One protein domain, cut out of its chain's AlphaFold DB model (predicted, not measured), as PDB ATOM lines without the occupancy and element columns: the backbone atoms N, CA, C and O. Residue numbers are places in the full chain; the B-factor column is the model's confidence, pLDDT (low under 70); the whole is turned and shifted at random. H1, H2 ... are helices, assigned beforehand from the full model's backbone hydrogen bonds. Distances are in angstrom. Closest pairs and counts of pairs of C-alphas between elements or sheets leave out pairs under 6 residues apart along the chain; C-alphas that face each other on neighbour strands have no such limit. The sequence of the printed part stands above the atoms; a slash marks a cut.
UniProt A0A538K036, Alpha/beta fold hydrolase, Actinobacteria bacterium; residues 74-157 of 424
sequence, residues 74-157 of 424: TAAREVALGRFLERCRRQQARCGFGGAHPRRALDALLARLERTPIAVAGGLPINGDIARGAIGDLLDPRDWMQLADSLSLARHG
ATOM      1  N   THR A  74      -3.422 -19.902-113.151       93.56
ATOM      2  CA  THR A  74      -3.306 -18.614-113.853       93.56
ATOM      3  C   THR A  74      -4.629 -18.191-114.514       93.56
ATOM      4  O   THR A  74      -5.002 -17.016-114.494       93.56
ATOM      5  N   ALA A  75      -5.411 -19.140-115.040       95.25
ATOM      6  CA  ALA A  75      -6.744 -18.864-115.583       95.25
ATOM      7  C   ALA A  75      -7.753 -18.405-114.509       95.25
ATOM      8  O   ALA A  75      -8.603 -17.554-114.786       95.25
ATOM      9  N   ALA A  76      -7.654 -18.898-113.269       92.81
ATOM     10  CA  ALA A  76      -8.451 -18.372-112.157       92.81
ATOM     11  C   ALA A  76      -8.041 -16.935-111.776       92.81
ATOM     12  O   ALA A  76      -8.913 -16.106-111.495       92.81
ATOM     13  N   ARG A  77      -6.741 -16.613-111.864       92.88
ATOM     14  CA  ARG A  77      -6.180 -15.265-111.664       92.88
ATOM     15  C   ARG A  77      -6.774 -14.247-112.662       92.88
ATOM     16  O   ARG A  77      -7.296 -13.210-112.250       92.88
ATOM     17  N   GLU A  78      -6.859 -14.590-113.953       95.94
ATOM     18  CA  GLU A  78      -7.586 -13.802-114.977       95.94
ATOM     19  C   GLU A  78      -9.071 -13.573-114.636       95.94
ATOM     20  O   GLU A  78      -9.597 -12.461-114.775       95.94
ATOM     21  N   VAL A  79      -9.770 -14.617-114.176       95.19
ATOM     22  CA  VAL A  79     -11.195 -14.530-113.811       95.19
ATOM     23  C   VAL A  79     -11.399 -13.614-112.603       95.19
ATOM     24  O   VAL A  79     -12.326 -12.797-112.603       95.19
ATOM     25  N   ALA A  80     -10.540 -13.700-111.586       93.81
ATOM     26  CA  ALA A  80     -10.583 -12.814-110.428       93.81
ATOM     27  C   ALA A  80     -10.289 -11.352-110.813       93.81
ATOM     28  O   ALA A  80     -11.042 -10.458-110.413       93.81
ATOM     29  N   LEU A  81      -9.304 -11.106-111.685       96.38
ATOM     30  CA  LEU A  81      -9.028  -9.776-112.237       96.38
ATOM     31  C   LEU A  81     -10.222  -9.211-113.020       96.38
ATOM     32  O   LEU A  81     -10.594  -8.049-112.849       96.38
ATOM     33  N   GLY A  82     -10.893 -10.035-113.830       96.31
ATOM     34  CA  GLY A  82     -12.145  -9.654-114.489       96.31
ATOM     35  C   GLY A  82     -13.228  -9.191-113.505       96.31
ATOM     36  O   GLY A  82     -13.958  -8.237-113.784       96.31
ATOM     37  N   ARG A  83     -13.306  -9.816-112.322       95.00
ATOM     38  CA  ARG A  83     -14.280  -9.483-111.268       95.00
ATOM     39  C   ARG A  83     -13.906  -8.219-110.493       95.00
ATOM     40  O   ARG A  83     -14.807  -7.431-110.199       95.00
ATOM     41  N   PHE A  84     -12.619  -7.986-110.236       95.88
ATOM     42  CA  PHE A  84     -12.108  -6.717-109.706       95.88
ATOM     43  C   PHE A  84     -12.447  -5.542-110.642       95.88
ATOM     44  O   PHE A  84     -13.094  -4.576-110.234       95.88
ATOM     45  N   LEU A  85     -12.105  -5.657-111.929       97.31
ATOM     46  CA  LEU A  85     -12.328  -4.596-112.919       97.31
ATOM     47  C   LEU A  85     -13.824  -4.289-113.120       97.31
ATOM     48  O   LEU A  85     -14.211  -3.124-113.239       97.31
ATOM     49  N   GLU A  86     -14.687  -5.311-113.092       95.44
ATOM     50  CA  GLU A  86     -16.146  -5.140-113.124       95.44
ATOM     51  C   GLU A  86     -16.696  -4.517-111.827       95.44
ATOM     52  O   GLU A  86     -17.622  -3.702-111.876       95.44
ATOM     53  N   ARG A  87     -16.116  -4.833-110.659       94.06
ATOM     54  CA  ARG A  87     -16.460  -4.169-109.391       94.06
ATOM     55  C   ARG A  87     -16.115  -2.682-109.439       94.06
ATOM     56  O   ARG A  87     -16.960  -1.875-109.049       94.06
ATOM     57  N   CYS A  88     -14.942  -2.325-109.955       96.25
ATOM     58  CA  CYS A  88     -14.540  -0.936-110.160       96.25
ATOM     59  C   CYS A  88     -15.505  -0.197-111.085       96.25
ATOM     60  O   CYS A  88     -16.103   0.793-110.670       96.25
ATOM     61  N   ARG A  89     -15.784  -0.756-112.272       96.06
ATOM     62  CA  ARG A  89     -16.720  -0.171-113.244       96.06
ATOM     63  C   ARG A  89     -18.119   0.070-112.655       96.06
ATOM     64  O   ARG A  89     -18.768   1.054-113.000       96.06
ATOM     65  N   ARG A  90     -18.600  -0.812-111.766       94.88
ATOM     66  CA  ARG A  90     -19.897  -0.663-111.071       94.88
ATOM     67  C   ARG A  90     -19.872   0.288-109.872       94.88
ATOM     68  O   ARG A  90     -20.937   0.717-109.440       94.88
ATOM     69  N   GLN A  91     -18.710   0.571-109.289       93.56
ATOM     70  CA  GLN A  91     -18.569   1.373-108.068       93.56
ATOM     71  C   GLN A  91     -17.430   2.389-108.200       93.56
ATOM     72  O   GLN A  91     -16.573   2.494-107.323       93.56
ATOM     73  N   GLN A  92     -17.427   3.151-109.294       89.94
ATOM     74  CA  GLN A  92     -16.288   3.990-109.668       89.94
ATOM     75  C   GLN A  92     -15.884   4.999-108.585       89.94
ATOM     76  O   GLN A  92     -14.699   5.162-108.316       89.94
ATOM     77  N   ALA A  93     -16.858   5.609-107.904       89.31
ATOM     78  CA  ALA A  93     -16.625   6.544-106.799       89.31
ATOM     79  C   ALA A  93     -16.066   5.895-105.513       89.31
ATOM     80  O   ALA A  93     -15.700   6.610-104.588       89.31
ATOM     81  N   ARG A  94     -16.020   4.556-105.431       89.75
ATOM     82  CA  ARG A  94     -15.378   3.809-104.333       89.75
ATOM     83  C   ARG A  94     -14.065   3.154-104.745       89.75
ATOM     84  O   ARG A  94     -13.197   3.028-103.903       89.75
ATOM     85  N   CYS A  95     -13.928   2.723-105.999       93.06
ATOM     86  CA  CYS A  95     -12.682   2.131-106.491       93.06
ATOM     87  C   CYS A  95     -11.651   3.191-106.928       93.06
ATOM     88  O   CYS A  95     -10.460   2.963-106.800       93.06
ATOM     89  N   GLY A  96     -12.064   4.336-107.481       90.56
ATOM     90  CA  GLY A  96     -11.144   5.365-107.995       90.56
ATOM     91  C   GLY A  96     -10.446   4.990-109.314       90.56
ATOM     92  O   GLY A  96     -10.417   5.798-110.244       90.56
ATOM     93  N   PHE A  97      -9.981   3.747-109.460       95.00
ATOM     94  CA  PHE A  97      -9.254   3.275-110.636       95.00
ATOM     95  C   PHE A  97     -10.108   3.195-111.912       95.00
ATOM     96  O   PHE A  97     -11.215   2.661-111.918       95.00
ATOM     97  N   GLY A  98      -9.551   3.659-113.033       92.25
ATOM     98  CA  GLY A  98      -9.941   3.220-114.379       92.25
ATOM     99  C   GLY A  98     -11.169   3.860-115.046       92.25
ATOM    100  O   GLY A  98     -11.319   3.742-116.264       92.25
ATOM    101  N   GLY A  99     -12.015   4.583-114.310       90.75
ATOM    102  CA  GLY A  99     -13.166   5.297-114.875       90.75
ATOM    103  C   GLY A  99     -14.190   4.369-115.544       90.75
ATOM    104  O   GLY A  99     -14.415   3.241-115.119       90.75
ATOM    105  N   ALA A 100     -14.806   4.818-116.640       90.81
ATOM    106  CA  ALA A 100     -15.803   4.021-117.366       90.81
ATOM    107  C   ALA A 100     -15.250   2.711-117.977       90.81
ATOM    108  O   ALA A 100     -16.029   1.821-118.337       90.81
ATOM    109  N   HIS A 101     -13.923   2.573-118.110       96.31
ATOM    110  CA  HIS A 101     -13.273   1.451-118.792       96.31
ATOM    111  C   HIS A 101     -12.050   0.898-118.024       96.31
ATOM    112  O   HIS A 101     -10.937   0.950-118.553       96.31
ATOM    113  N   PRO A 102     -12.210   0.313-116.815       97.19
ATOM    114  CA  PRO A 102     -11.064  -0.077-115.992       97.19
ATOM    115  C   PRO A 102     -10.111  -1.080-116.645       97.19
ATOM    116  O   PRO A 102      -8.908  -0.958-116.449       97.19
ATOM    117  N   ARG A 103     -10.608  -2.012-117.478       97.38
ATOM    118  CA  ARG A 103      -9.735  -2.920-118.248       97.38
ATOM    119  C   ARG A 103      -8.808  -2.144-119.189       97.38
ATOM    120  O   ARG A 103      -7.607  -2.207-118.998       97.38
ATOM    121  N   ARG A 104      -9.345  -1.273-120.055       98.00
ATOM    122  CA  ARG A 104      -8.534  -0.406-120.942       98.00
ATOM    123  C   ARG A 104      -7.526   0.462-120.184       98.00
ATOM    124  O   ARG A 104      -6.447   0.737-120.699       98.00
ATOM    125  N   ALA A 105      -7.870   0.907-118.975       97.88
ATOM    126  CA  ALA A 105      -6.962   1.674-118.126       97.88
ATOM    127  C   ALA A 105      -5.833   0.823-117.516       97.88
ATOM    128  O   ALA A 105      -4.752   1.359-117.280       97.88
ATOM    129  N   LEU A 106      -6.069  -0.473-117.280       98.19
ATOM    130  CA  LEU A 106      -5.049  -1.441-116.880       98.19
ATOM    131  C   LEU A 106      -4.180  -1.856-118.072       98.19
ATOM    132  O   LEU A 106      -2.960  -1.779-117.967       98.19
ATOM    133  N   ASP A 107      -4.794  -2.196-119.210       98.00
ATOM    134  CA  ASP A 107      -4.111  -2.539-120.464       98.00
ATOM    135  C   ASP A 107      -3.087  -1.441-120.827       98.00
ATOM    136  O   ASP A 107      -1.911  -1.709-121.071       98.00
ATOM    137  N   ALA A 108      -3.521  -0.174-120.780       97.94
ATOM    138  CA  ALA A 108      -2.685   0.991-121.060       97.94
ATOM    139  C   ALA A 108      -1.660   1.317-119.957       97.94
ATOM    140  O   ALA A 108      -0.637   1.935-120.254       97.94
ATOM    141  N   LEU A 109      -1.910   0.925-118.699       97.81
ATOM    142  CA  LEU A 109      -0.928   1.043-117.618       97.81
ATOM    143  C   LEU A 109       0.198   0.029-117.827       97.81
ATOM    144  O   LEU A 109       1.351   0.441-117.944       97.81
ATOM    145  N   LEU A 110      -0.128  -1.261-117.947       97.19
ATOM    146  CA  LEU A 110       0.847  -2.332-118.168       97.19
ATOM    147  C   LEU A 110       1.679  -2.050-119.426       97.19
ATOM    148  O   LEU A 110       2.896  -1.920-119.335       97.19
ATOM    149  N   ALA A 111       1.029  -1.771-120.562       97.19
ATOM    150  CA  ALA A 111       1.702  -1.420-121.816       97.19
ATOM    151  C   ALA A 111       2.485  -0.087-121.780       97.19
ATOM    152  O   ALA A 111       3.154   0.260-122.758       97.19
ATOM    153  N   ARG A 112       2.411   0.699-120.696       97.75
ATOM    154  CA  ARG A 112       3.336   1.809-120.417       97.75
ATOM    155  C   ARG A 112       4.501   1.349-119.542       97.75
ATOM    156  O   ARG A 112       5.628   1.696-119.869       97.75
ATOM    157  N   LEU A 113       4.253   0.552-118.501       95.88
ATOM    158  CA  LEU A 113       5.292   0.021-117.609       95.88
ATOM    159  C   LEU A 113       6.298  -0.894-118.336       95.88
ATOM    160  O   LEU A 113       7.468  -0.880-117.973       95.88
ATOM    161  N   GLU A 114       5.900  -1.587-119.414       93.62
ATOM    162  CA  GLU A 114       6.842  -2.315-120.298       93.62
ATOM    163  C   GLU A 114       7.890  -1.401-120.960       93.62
ATOM    164  O   GLU A 114       9.012  -1.814-121.240       93.62
ATOM    165  N   ARG A 115       7.505  -0.159-121.286       96.56
ATOM    166  CA  ARG A 115       8.318   0.793-122.073       96.56
ATOM    167  C   ARG A 115       8.972   1.867-121.214       96.56
ATOM    168  O   ARG A 115       9.910   2.530-121.649       96.56
ATOM    169  N   THR A 116       8.417   2.116-120.038       96.50
ATOM    170  CA  THR A 116       8.843   3.153-119.100       96.50
ATOM    171  C   THR A 116       8.445   2.703-117.690       96.50
ATOM    172  O   THR A 116       7.368   3.080-117.211       96.50
ATOM    173  N   PRO A 117       9.271   1.858-117.045       95.31
ATOM    174  CA  PRO A 117       9.088   1.475-115.650       95.31
ATOM    175  C   PRO A 117       9.052   2.695-114.724       95.31
ATOM    176  O   PRO A 117       9.687   3.717-114.999       95.31
ATOM    177  N   ILE A 118       8.334   2.590-113.607       94.50
ATOM    178  CA  ILE A 118       8.321   3.639-112.582       94.50
ATOM    179  C   ILE A 118       9.510   3.428-111.645       94.50
ATOM    180  O   ILE A 118       9.597   2.397-110.983       94.50
ATOM    181  N   ALA A 119      10.410   4.406-111.560       91.69
ATOM    182  CA  ALA A 119      11.485   4.390-110.575       91.69
ATOM    183  C   ALA A 119      10.921   4.518-109.147       91.69
ATOM    184  O   ALA A 119      10.077   5.377-108.885       91.69
ATOM    185  N   VAL A 120      11.420   3.690-108.229       84.44
ATOM    186  CA  VAL A 120      11.107   3.733-106.793       84.44
ATOM    187  C   VAL A 120      12.415   3.925-106.024       84.44
ATOM    188  O   VAL A 120      13.474   3.473-106.460       84.44
ATOM    189  N   ALA A 121      12.380   4.675-104.923       80.81
ATOM    190  CA  ALA A 121      13.579   5.024-104.169       80.81
ATOM    191  C   ALA A 121      13.977   3.885-103.217       80.81
ATOM    192  O   ALA A 121      13.309   3.665-102.214       80.81
ATOM    193  N   GLY A 122      15.077   3.195-103.528       75.62
ATOM    194  CA  GLY A 122      15.602   2.063-102.752       75.62
ATOM    195  C   GLY A 122      15.239   0.688-103.325       75.62
ATOM    196  O   GLY A 122      16.004  -0.250-103.139       75.62
ATOM    197  N   GLY A 123      14.138   0.588-104.075       74.75
ATOM    198  CA  GLY A 123      13.698  -0.644-104.733       74.75
ATOM    199  C   GLY A 123      14.047  -0.746-106.219       74.75
ATOM    200  O   GLY A 123      14.727   0.105-106.798       74.75
ATOM    201  N   LEU A 124      13.541  -1.805-106.857       80.56
ATOM    202  CA  LEU A 124      13.659  -2.007-108.304       80.56
ATOM    203  C   LEU A 124      12.540  -1.269-109.071       80.56
ATOM    204  O   LEU A 124      11.428  -1.135-108.557       80.56
ATOM    205  N   PRO A 125      12.793  -0.768-110.299       88.56
ATOM    206  CA  PRO A 125      11.790  -0.015-111.049       88.56
ATOM    207  C   PRO A 125      10.579  -0.876-111.428       88.56
ATOM    208  O   PRO A 125      10.731  -1.898-112.098       88.56
ATOM    209  N   ILE A 126       9.371  -0.428-111.076       90.62
ATOM    210  CA  ILE A 126       8.119  -1.150-111.343       90.62
ATOM    211  C   ILE A 126       7.872  -1.202-112.854       90.62
ATOM    212  O   ILE A 126       7.442  -0.218-113.466       90.62
ATOM    213  N   ASN A 127       8.170  -2.354-113.450       91.31
ATOM    214  CA  ASN A 127       7.942  -2.676-114.856       91.31
ATOM    215  C   ASN A 127       6.592  -3.405-115.040       91.31
ATOM    216  O   ASN A 127       5.756  -3.433-114.133       91.31
ATOM    217  N   GLY A 128       6.349  -3.968-116.228       90.62
ATOM    218  CA  GLY A 128       5.137  -4.744-116.499       90.62
ATOM    219  C   GLY A 128       4.997  -5.998-115.631       90.62
ATOM    220  O   GLY A 128       3.899  -6.277-115.160       90.62
ATOM    221  N   ASP A 129       6.088  -6.724-115.375       87.06
ATOM    222  CA  ASP A 129       6.072  -7.996-114.638       87.06
ATOM    223  C   ASP A 129       5.902  -7.822-113.124       87.06
ATOM    224  O   ASP A 129       5.032  -8.467-112.544       87.06
ATOM    225  N   ILE A 130       6.625  -6.889-112.496       85.62
ATOM    226  CA  ILE A 130       6.449  -6.564-111.066       85.62
ATOM    227  C   ILE A 130       5.014  -6.068-110.818       85.62
ATOM    228  O   ILE A 130       4.364  -6.457-109.849       85.62
ATOM    229  N   ALA A 131       4.461  -5.271-111.742       91.19
ATOM    230  CA  ALA A 131       3.059  -4.874-111.671       91.19
ATOM    231  C   ALA A 131       2.095  -6.066-111.826       91.19
ATOM    232  O   ALA A 131       1.076  -6.090-111.139       91.19
ATOM    233  N   ARG A 132       2.391  -7.059-112.680       90.94
ATOM    234  CA  ARG A 132       1.588  -8.292-112.799       90.94
ATOM    235  C   ARG A 132       1.595  -9.104-111.500       90.94
ATOM    236  O   ARG A 132       0.513  -9.473-111.043       90.94
ATOM    237  N   GLY A 133       2.759  -9.298-110.874       85.06
ATOM    238  CA  GLY A 133       2.884  -9.948-109.561       85.06
ATOM    239  C   GLY A 133       2.058  -9.234-108.487       85.06
ATOM    240  O   GLY A 133       1.154  -9.824-107.894       85.06
ATOM    241  N   ALA A 134       2.242  -7.916-108.354       86.06
ATOM    242  CA  ALA A 134       1.520  -7.085-107.386       86.06
ATOM    243  C   ALA A 134       0.000  -7.062-107.593       86.06
ATOM    244  O   ALA A 134      -0.758  -6.989-106.626       86.06
ATOM    245  N   ILE A 135      -0.468  -7.138-108.844       91.75
ATOM    246  CA  ILE A 135      -1.892  -7.335-109.121       91.75
ATOM    247  C   ILE A 135      -2.321  -8.714-108.620       91.75
ATOM    248  O   ILE A 135      -3.307  -8.793-107.894       91.75
ATOM    249  N   GLY A 136      -1.596  -9.776-108.994       88.44
ATOM    250  CA  GLY A 136      -1.912 -11.168-108.662       88.44
ATOM    251  C   GLY A 136      -2.077 -11.424-107.162       88.44
ATOM    252  O   GLY A 136      -3.043 -12.079-106.763       88.44
ATOM    253  N   ASP A 137      -1.197 -10.855-106.338       83.06
ATOM    254  CA  ASP A 137      -1.260 -10.968-104.876       83.06
ATOM    255  C   ASP A 137      -2.468 -10.233-104.271       83.06
ATOM    256  O   ASP A 137      -3.123 -10.745-103.362       83.06
ATOM    257  N   LEU A 138      -2.825  -9.062-104.811       88.12
ATOM    258  CA  LEU A 138      -3.921  -8.219-104.312       88.12
ATOM    259  C   LEU A 138      -5.292  -8.535-104.955       88.12
ATOM    260  O   LEU A 138      -6.246  -7.763-104.812       88.12
ATOM    261  N   LEU A 139      -5.430  -9.665-105.660       90.19
ATOM    262  CA  LEU A 139      -6.694 -10.082-106.291       90.19
ATOM    263  C   LEU A 139      -7.765 -10.598-105.323       90.19
ATOM    264  O   LEU A 139      -8.885 -10.890-105.760       90.19
ATOM    265  N   ASP A 140      -7.482 -10.675-104.027       86.06
ATOM    266  CA  ASP A 140      -8.509 -10.970-103.038       86.06
ATOM    267  C   ASP A 140      -9.457  -9.769-102.800       86.06
ATOM    268  O   ASP A 140      -9.001  -8.637-102.638       86.06
ATOM    269  N   PRO A 141     -10.788  -9.969-102.711       86.88
ATOM    270  CA  PRO A 141     -11.759  -8.903-102.459       86.88
ATOM    271  C   PRO A 141     -11.591  -8.066-101.184       86.88
ATOM    272  O   PRO A 141     -12.254  -7.031-101.083       86.88
ATOM    273  N   ARG A 142     -10.772  -8.482-100.209       85.81
ATOM    274  CA  ARG A 142     -10.355  -7.618 -99.086       85.81
ATOM    275  C   ARG A 142      -9.406  -6.518 -99.545       85.81
ATOM    276  O   ARG A 142      -9.535  -5.374 -99.113       85.81
ATOM    277  N   ASP A 143      -8.509  -6.882-100.447       88.44
ATOM    278  CA  ASP A 143      -7.330  -6.116-100.828       88.44
ATOM    279  C   ASP A 143      -7.559  -5.361-102.152       88.44
ATOM    280  O   ASP A 143      -6.810  -4.453-102.494       88.44
ATOM    281  N   TRP A 144      -8.695  -5.603-102.825       91.56
ATOM    282  CA  TRP A 144      -9.194  -4.829-103.974       91.56
ATOM    283  C   TRP A 144      -9.206  -3.304-103.775       91.56
ATOM    284  O   TRP A 144      -9.090  -2.575-104.758       91.56
ATOM    285  N   MET A 145      -9.367  -2.797-102.547       91.44
ATOM    286  CA  MET A 145      -9.232  -1.355-102.285       91.44
ATOM    287  C   MET A 145      -7.777  -0.903-102.457       91.44
ATOM    288  O   MET A 145      -7.511  -0.004-103.248       91.44
ATOM    289  N   GLN A 146      -6.841  -1.602-101.806       91.44
ATOM    290  CA  GLN A 146      -5.404  -1.371-101.950       91.44
ATOM    291  C   GLN A 146      -4.964  -1.534-103.411       91.44
ATOM    292  O   GLN A 146      -4.297  -0.650-103.930       91.44
ATOM    293  N   LEU A 147      -5.410  -2.584-104.111       93.75
ATOM    294  CA  LEU A 147      -5.139  -2.783-105.539       93.75
ATOM    295  C   LEU A 147      -5.594  -1.586-106.387       93.75
ATOM    296  O   LEU A 147      -4.871  -1.133-107.276       93.75
ATOM    297  N   ALA A 148      -6.791  -1.058-106.127       95.62
ATOM    298  CA  ALA A 148      -7.313   0.080-106.869       95.62
ATOM    299  C   ALA A 148      -6.546   1.380-106.584       95.62
ATOM    300  O   ALA A 148      -6.295   2.149-107.518       95.62
ATOM    301  N   ASP A 149      -6.121   1.597-105.339       94.00
ATOM    302  CA  ASP A 149      -5.265   2.719-104.957       94.00
ATOM    303  C   ASP A 149      -3.867   2.583-105.590       94.00
ATOM    304  O   ASP A 149      -3.410   3.515-106.256       94.00
ATOM    305  N   SER A 150      -3.233   1.405-105.515       94.12
ATOM    306  CA  SER A 150      -1.941   1.101-106.150       94.12
ATOM    307  C   SER A 150      -1.958   1.360-107.654       94.12
ATOM    308  O   SER A 150      -1.096   2.065-108.178       94.12
ATOM    309  N   LEU A 151      -2.964   0.844-108.365       96.25
ATOM    310  CA  LEU A 151      -3.108   1.053-109.807       96.25
ATOM    311  C   LEU A 151      -3.453   2.514-110.158       96.25
ATOM    312  O   LEU A 151      -3.131   2.986-111.253       96.25
ATOM    313  N   SER A 152      -4.091   3.253-109.245       95.25
ATOM    314  CA  SER A 152      -4.396   4.677-109.426       95.25
ATOM    315  C   SER A 152      -3.168   5.562-109.217       95.25
ATOM    316  O   SER A 152      -2.938   6.454-110.035       95.25
ATOM    317  N   LEU A 153      -2.343   5.293-108.201       93.94
ATOM    318  CA  LEU A 153      -1.042   5.942-108.006       93.94
ATOM    319  C   LEU A 153      -0.093   5.631-109.169       93.94
ATOM    320  O   LEU A 153       0.455   6.550-109.785       93.94
ATOM    321  N   ALA A 154      -0.010   4.360-109.576       95.12
ATOM    322  CA  ALA A 154       0.848   3.934-110.677       95.12
ATOM    323  C   ALA A 154       0.497   4.663-111.980       95.12
ATOM    324  O   ALA A 154       1.390   5.123-112.692       95.12
ATOM    325  N   ARG A 155      -0.793   4.888-112.284       95.00
ATOM    326  CA  ARG A 155      -1.201   5.697-113.453       95.00
ATOM    327  C   ARG A 155      -0.630   7.121-113.443       95.00
ATOM    328  O   ARG A 155      -0.328   7.617-114.528       95.00
ATOM    329  N   HIS A 156      -0.394   7.719-112.277       92.94
ATOM    330  CA  HIS A 156       0.213   9.049-112.118       92.94
ATOM    331  C   HIS A 156       1.746   9.030-111.953       92.94
ATOM    332  O   HIS A 156       2.347  10.092-111.832       92.94
ATOM    333  N   GLY A 157       2.385   7.855-112.009       93.62
ATOM    334  CA  GLY A 157       3.842   7.708-111.911       93.62
ATOM    335  C   GLY A 157       4.364   7.402-110.505       93.62
ATOM    336  O   GLY A 157       5.567   7.472-110.294       93.62
TER     337      GLY A 157
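Overview. This is residues 74 to 157 of the 424 residues of the protein "Alpha/beta fold hydrolase" of Actinobacteria bacterium (UniProt A0A538K036). A long helix, H1, stands across one end of a small helical domain, and H3, H4 and H5 fill the body from there toward the other end, where the loop of residues 114 to 127 reaches farthest out. H4 and H5 run side by side in opposite directions, while H3 slants past the end of H5 and makes a corner with the beginning of H4; short H2 sits by the end of H1. The 84 printed residues hold five named helices, H1 to H5 in order, and no named strand: all helix, with mostly crossed packing. The whole is compact, with a radius of gyration of the C-alphas of 12.2 A and spans of 34 by 26 by 21 A.

Arrangement. H1, residues 74 to 90, and H2, residues 92 to 95, only just touch, with 3 pairs of C-alphas within 8 A, and only at the corner; the closest C-alphas are those of Cys 88 and Cys 95, 5.1 A apart. H3, residues 102 to 113, is the hub. With residues 102 to 103 alone it touches residues 85 to 89 of H1, at a steep tilt of 60 degrees, opposite ways; C-alphas 85 and 102, the closest, are 5.6 A apart. With residues 110 to 113 alone H3 touches H4, residues 128 to 137, at a steep tilt of 45 degrees, the closest C-alphas being Leu 113 and Gly 128, 4.9 A. H3 and H5, residues 144 to 155, only just touch, with 3 pairs of C-alphas within 8 A, the closest Leu 109 and Arg 155 at 6.3 A. H4 and H5 are close but not clearly touching, at a shallow tilt of 15 degrees, opposite ways. In H1, H3, H4 and H5 every O i to N i+4 pair is within hydrogen-bond range; H2 is too short for such a pair.

Along the chain. H1 begins at C-alpha 74, (-3.306, -18.614, -113.853), and is 24.6 A long; H2 measures 5.2 A, H3 16.4 A, H4 14.7 A and H5 16.3 A, ending at C-alpha 155, (-1.201, 5.697, -113.453).

Size, cuts and confidence. The C-alphas farthest apart, Arg 90 and Gly 122, are 36.6 A apart. The printed part has no cut; the link from H3 to H4 is long, and no printed residue is under 70 in pLDDT.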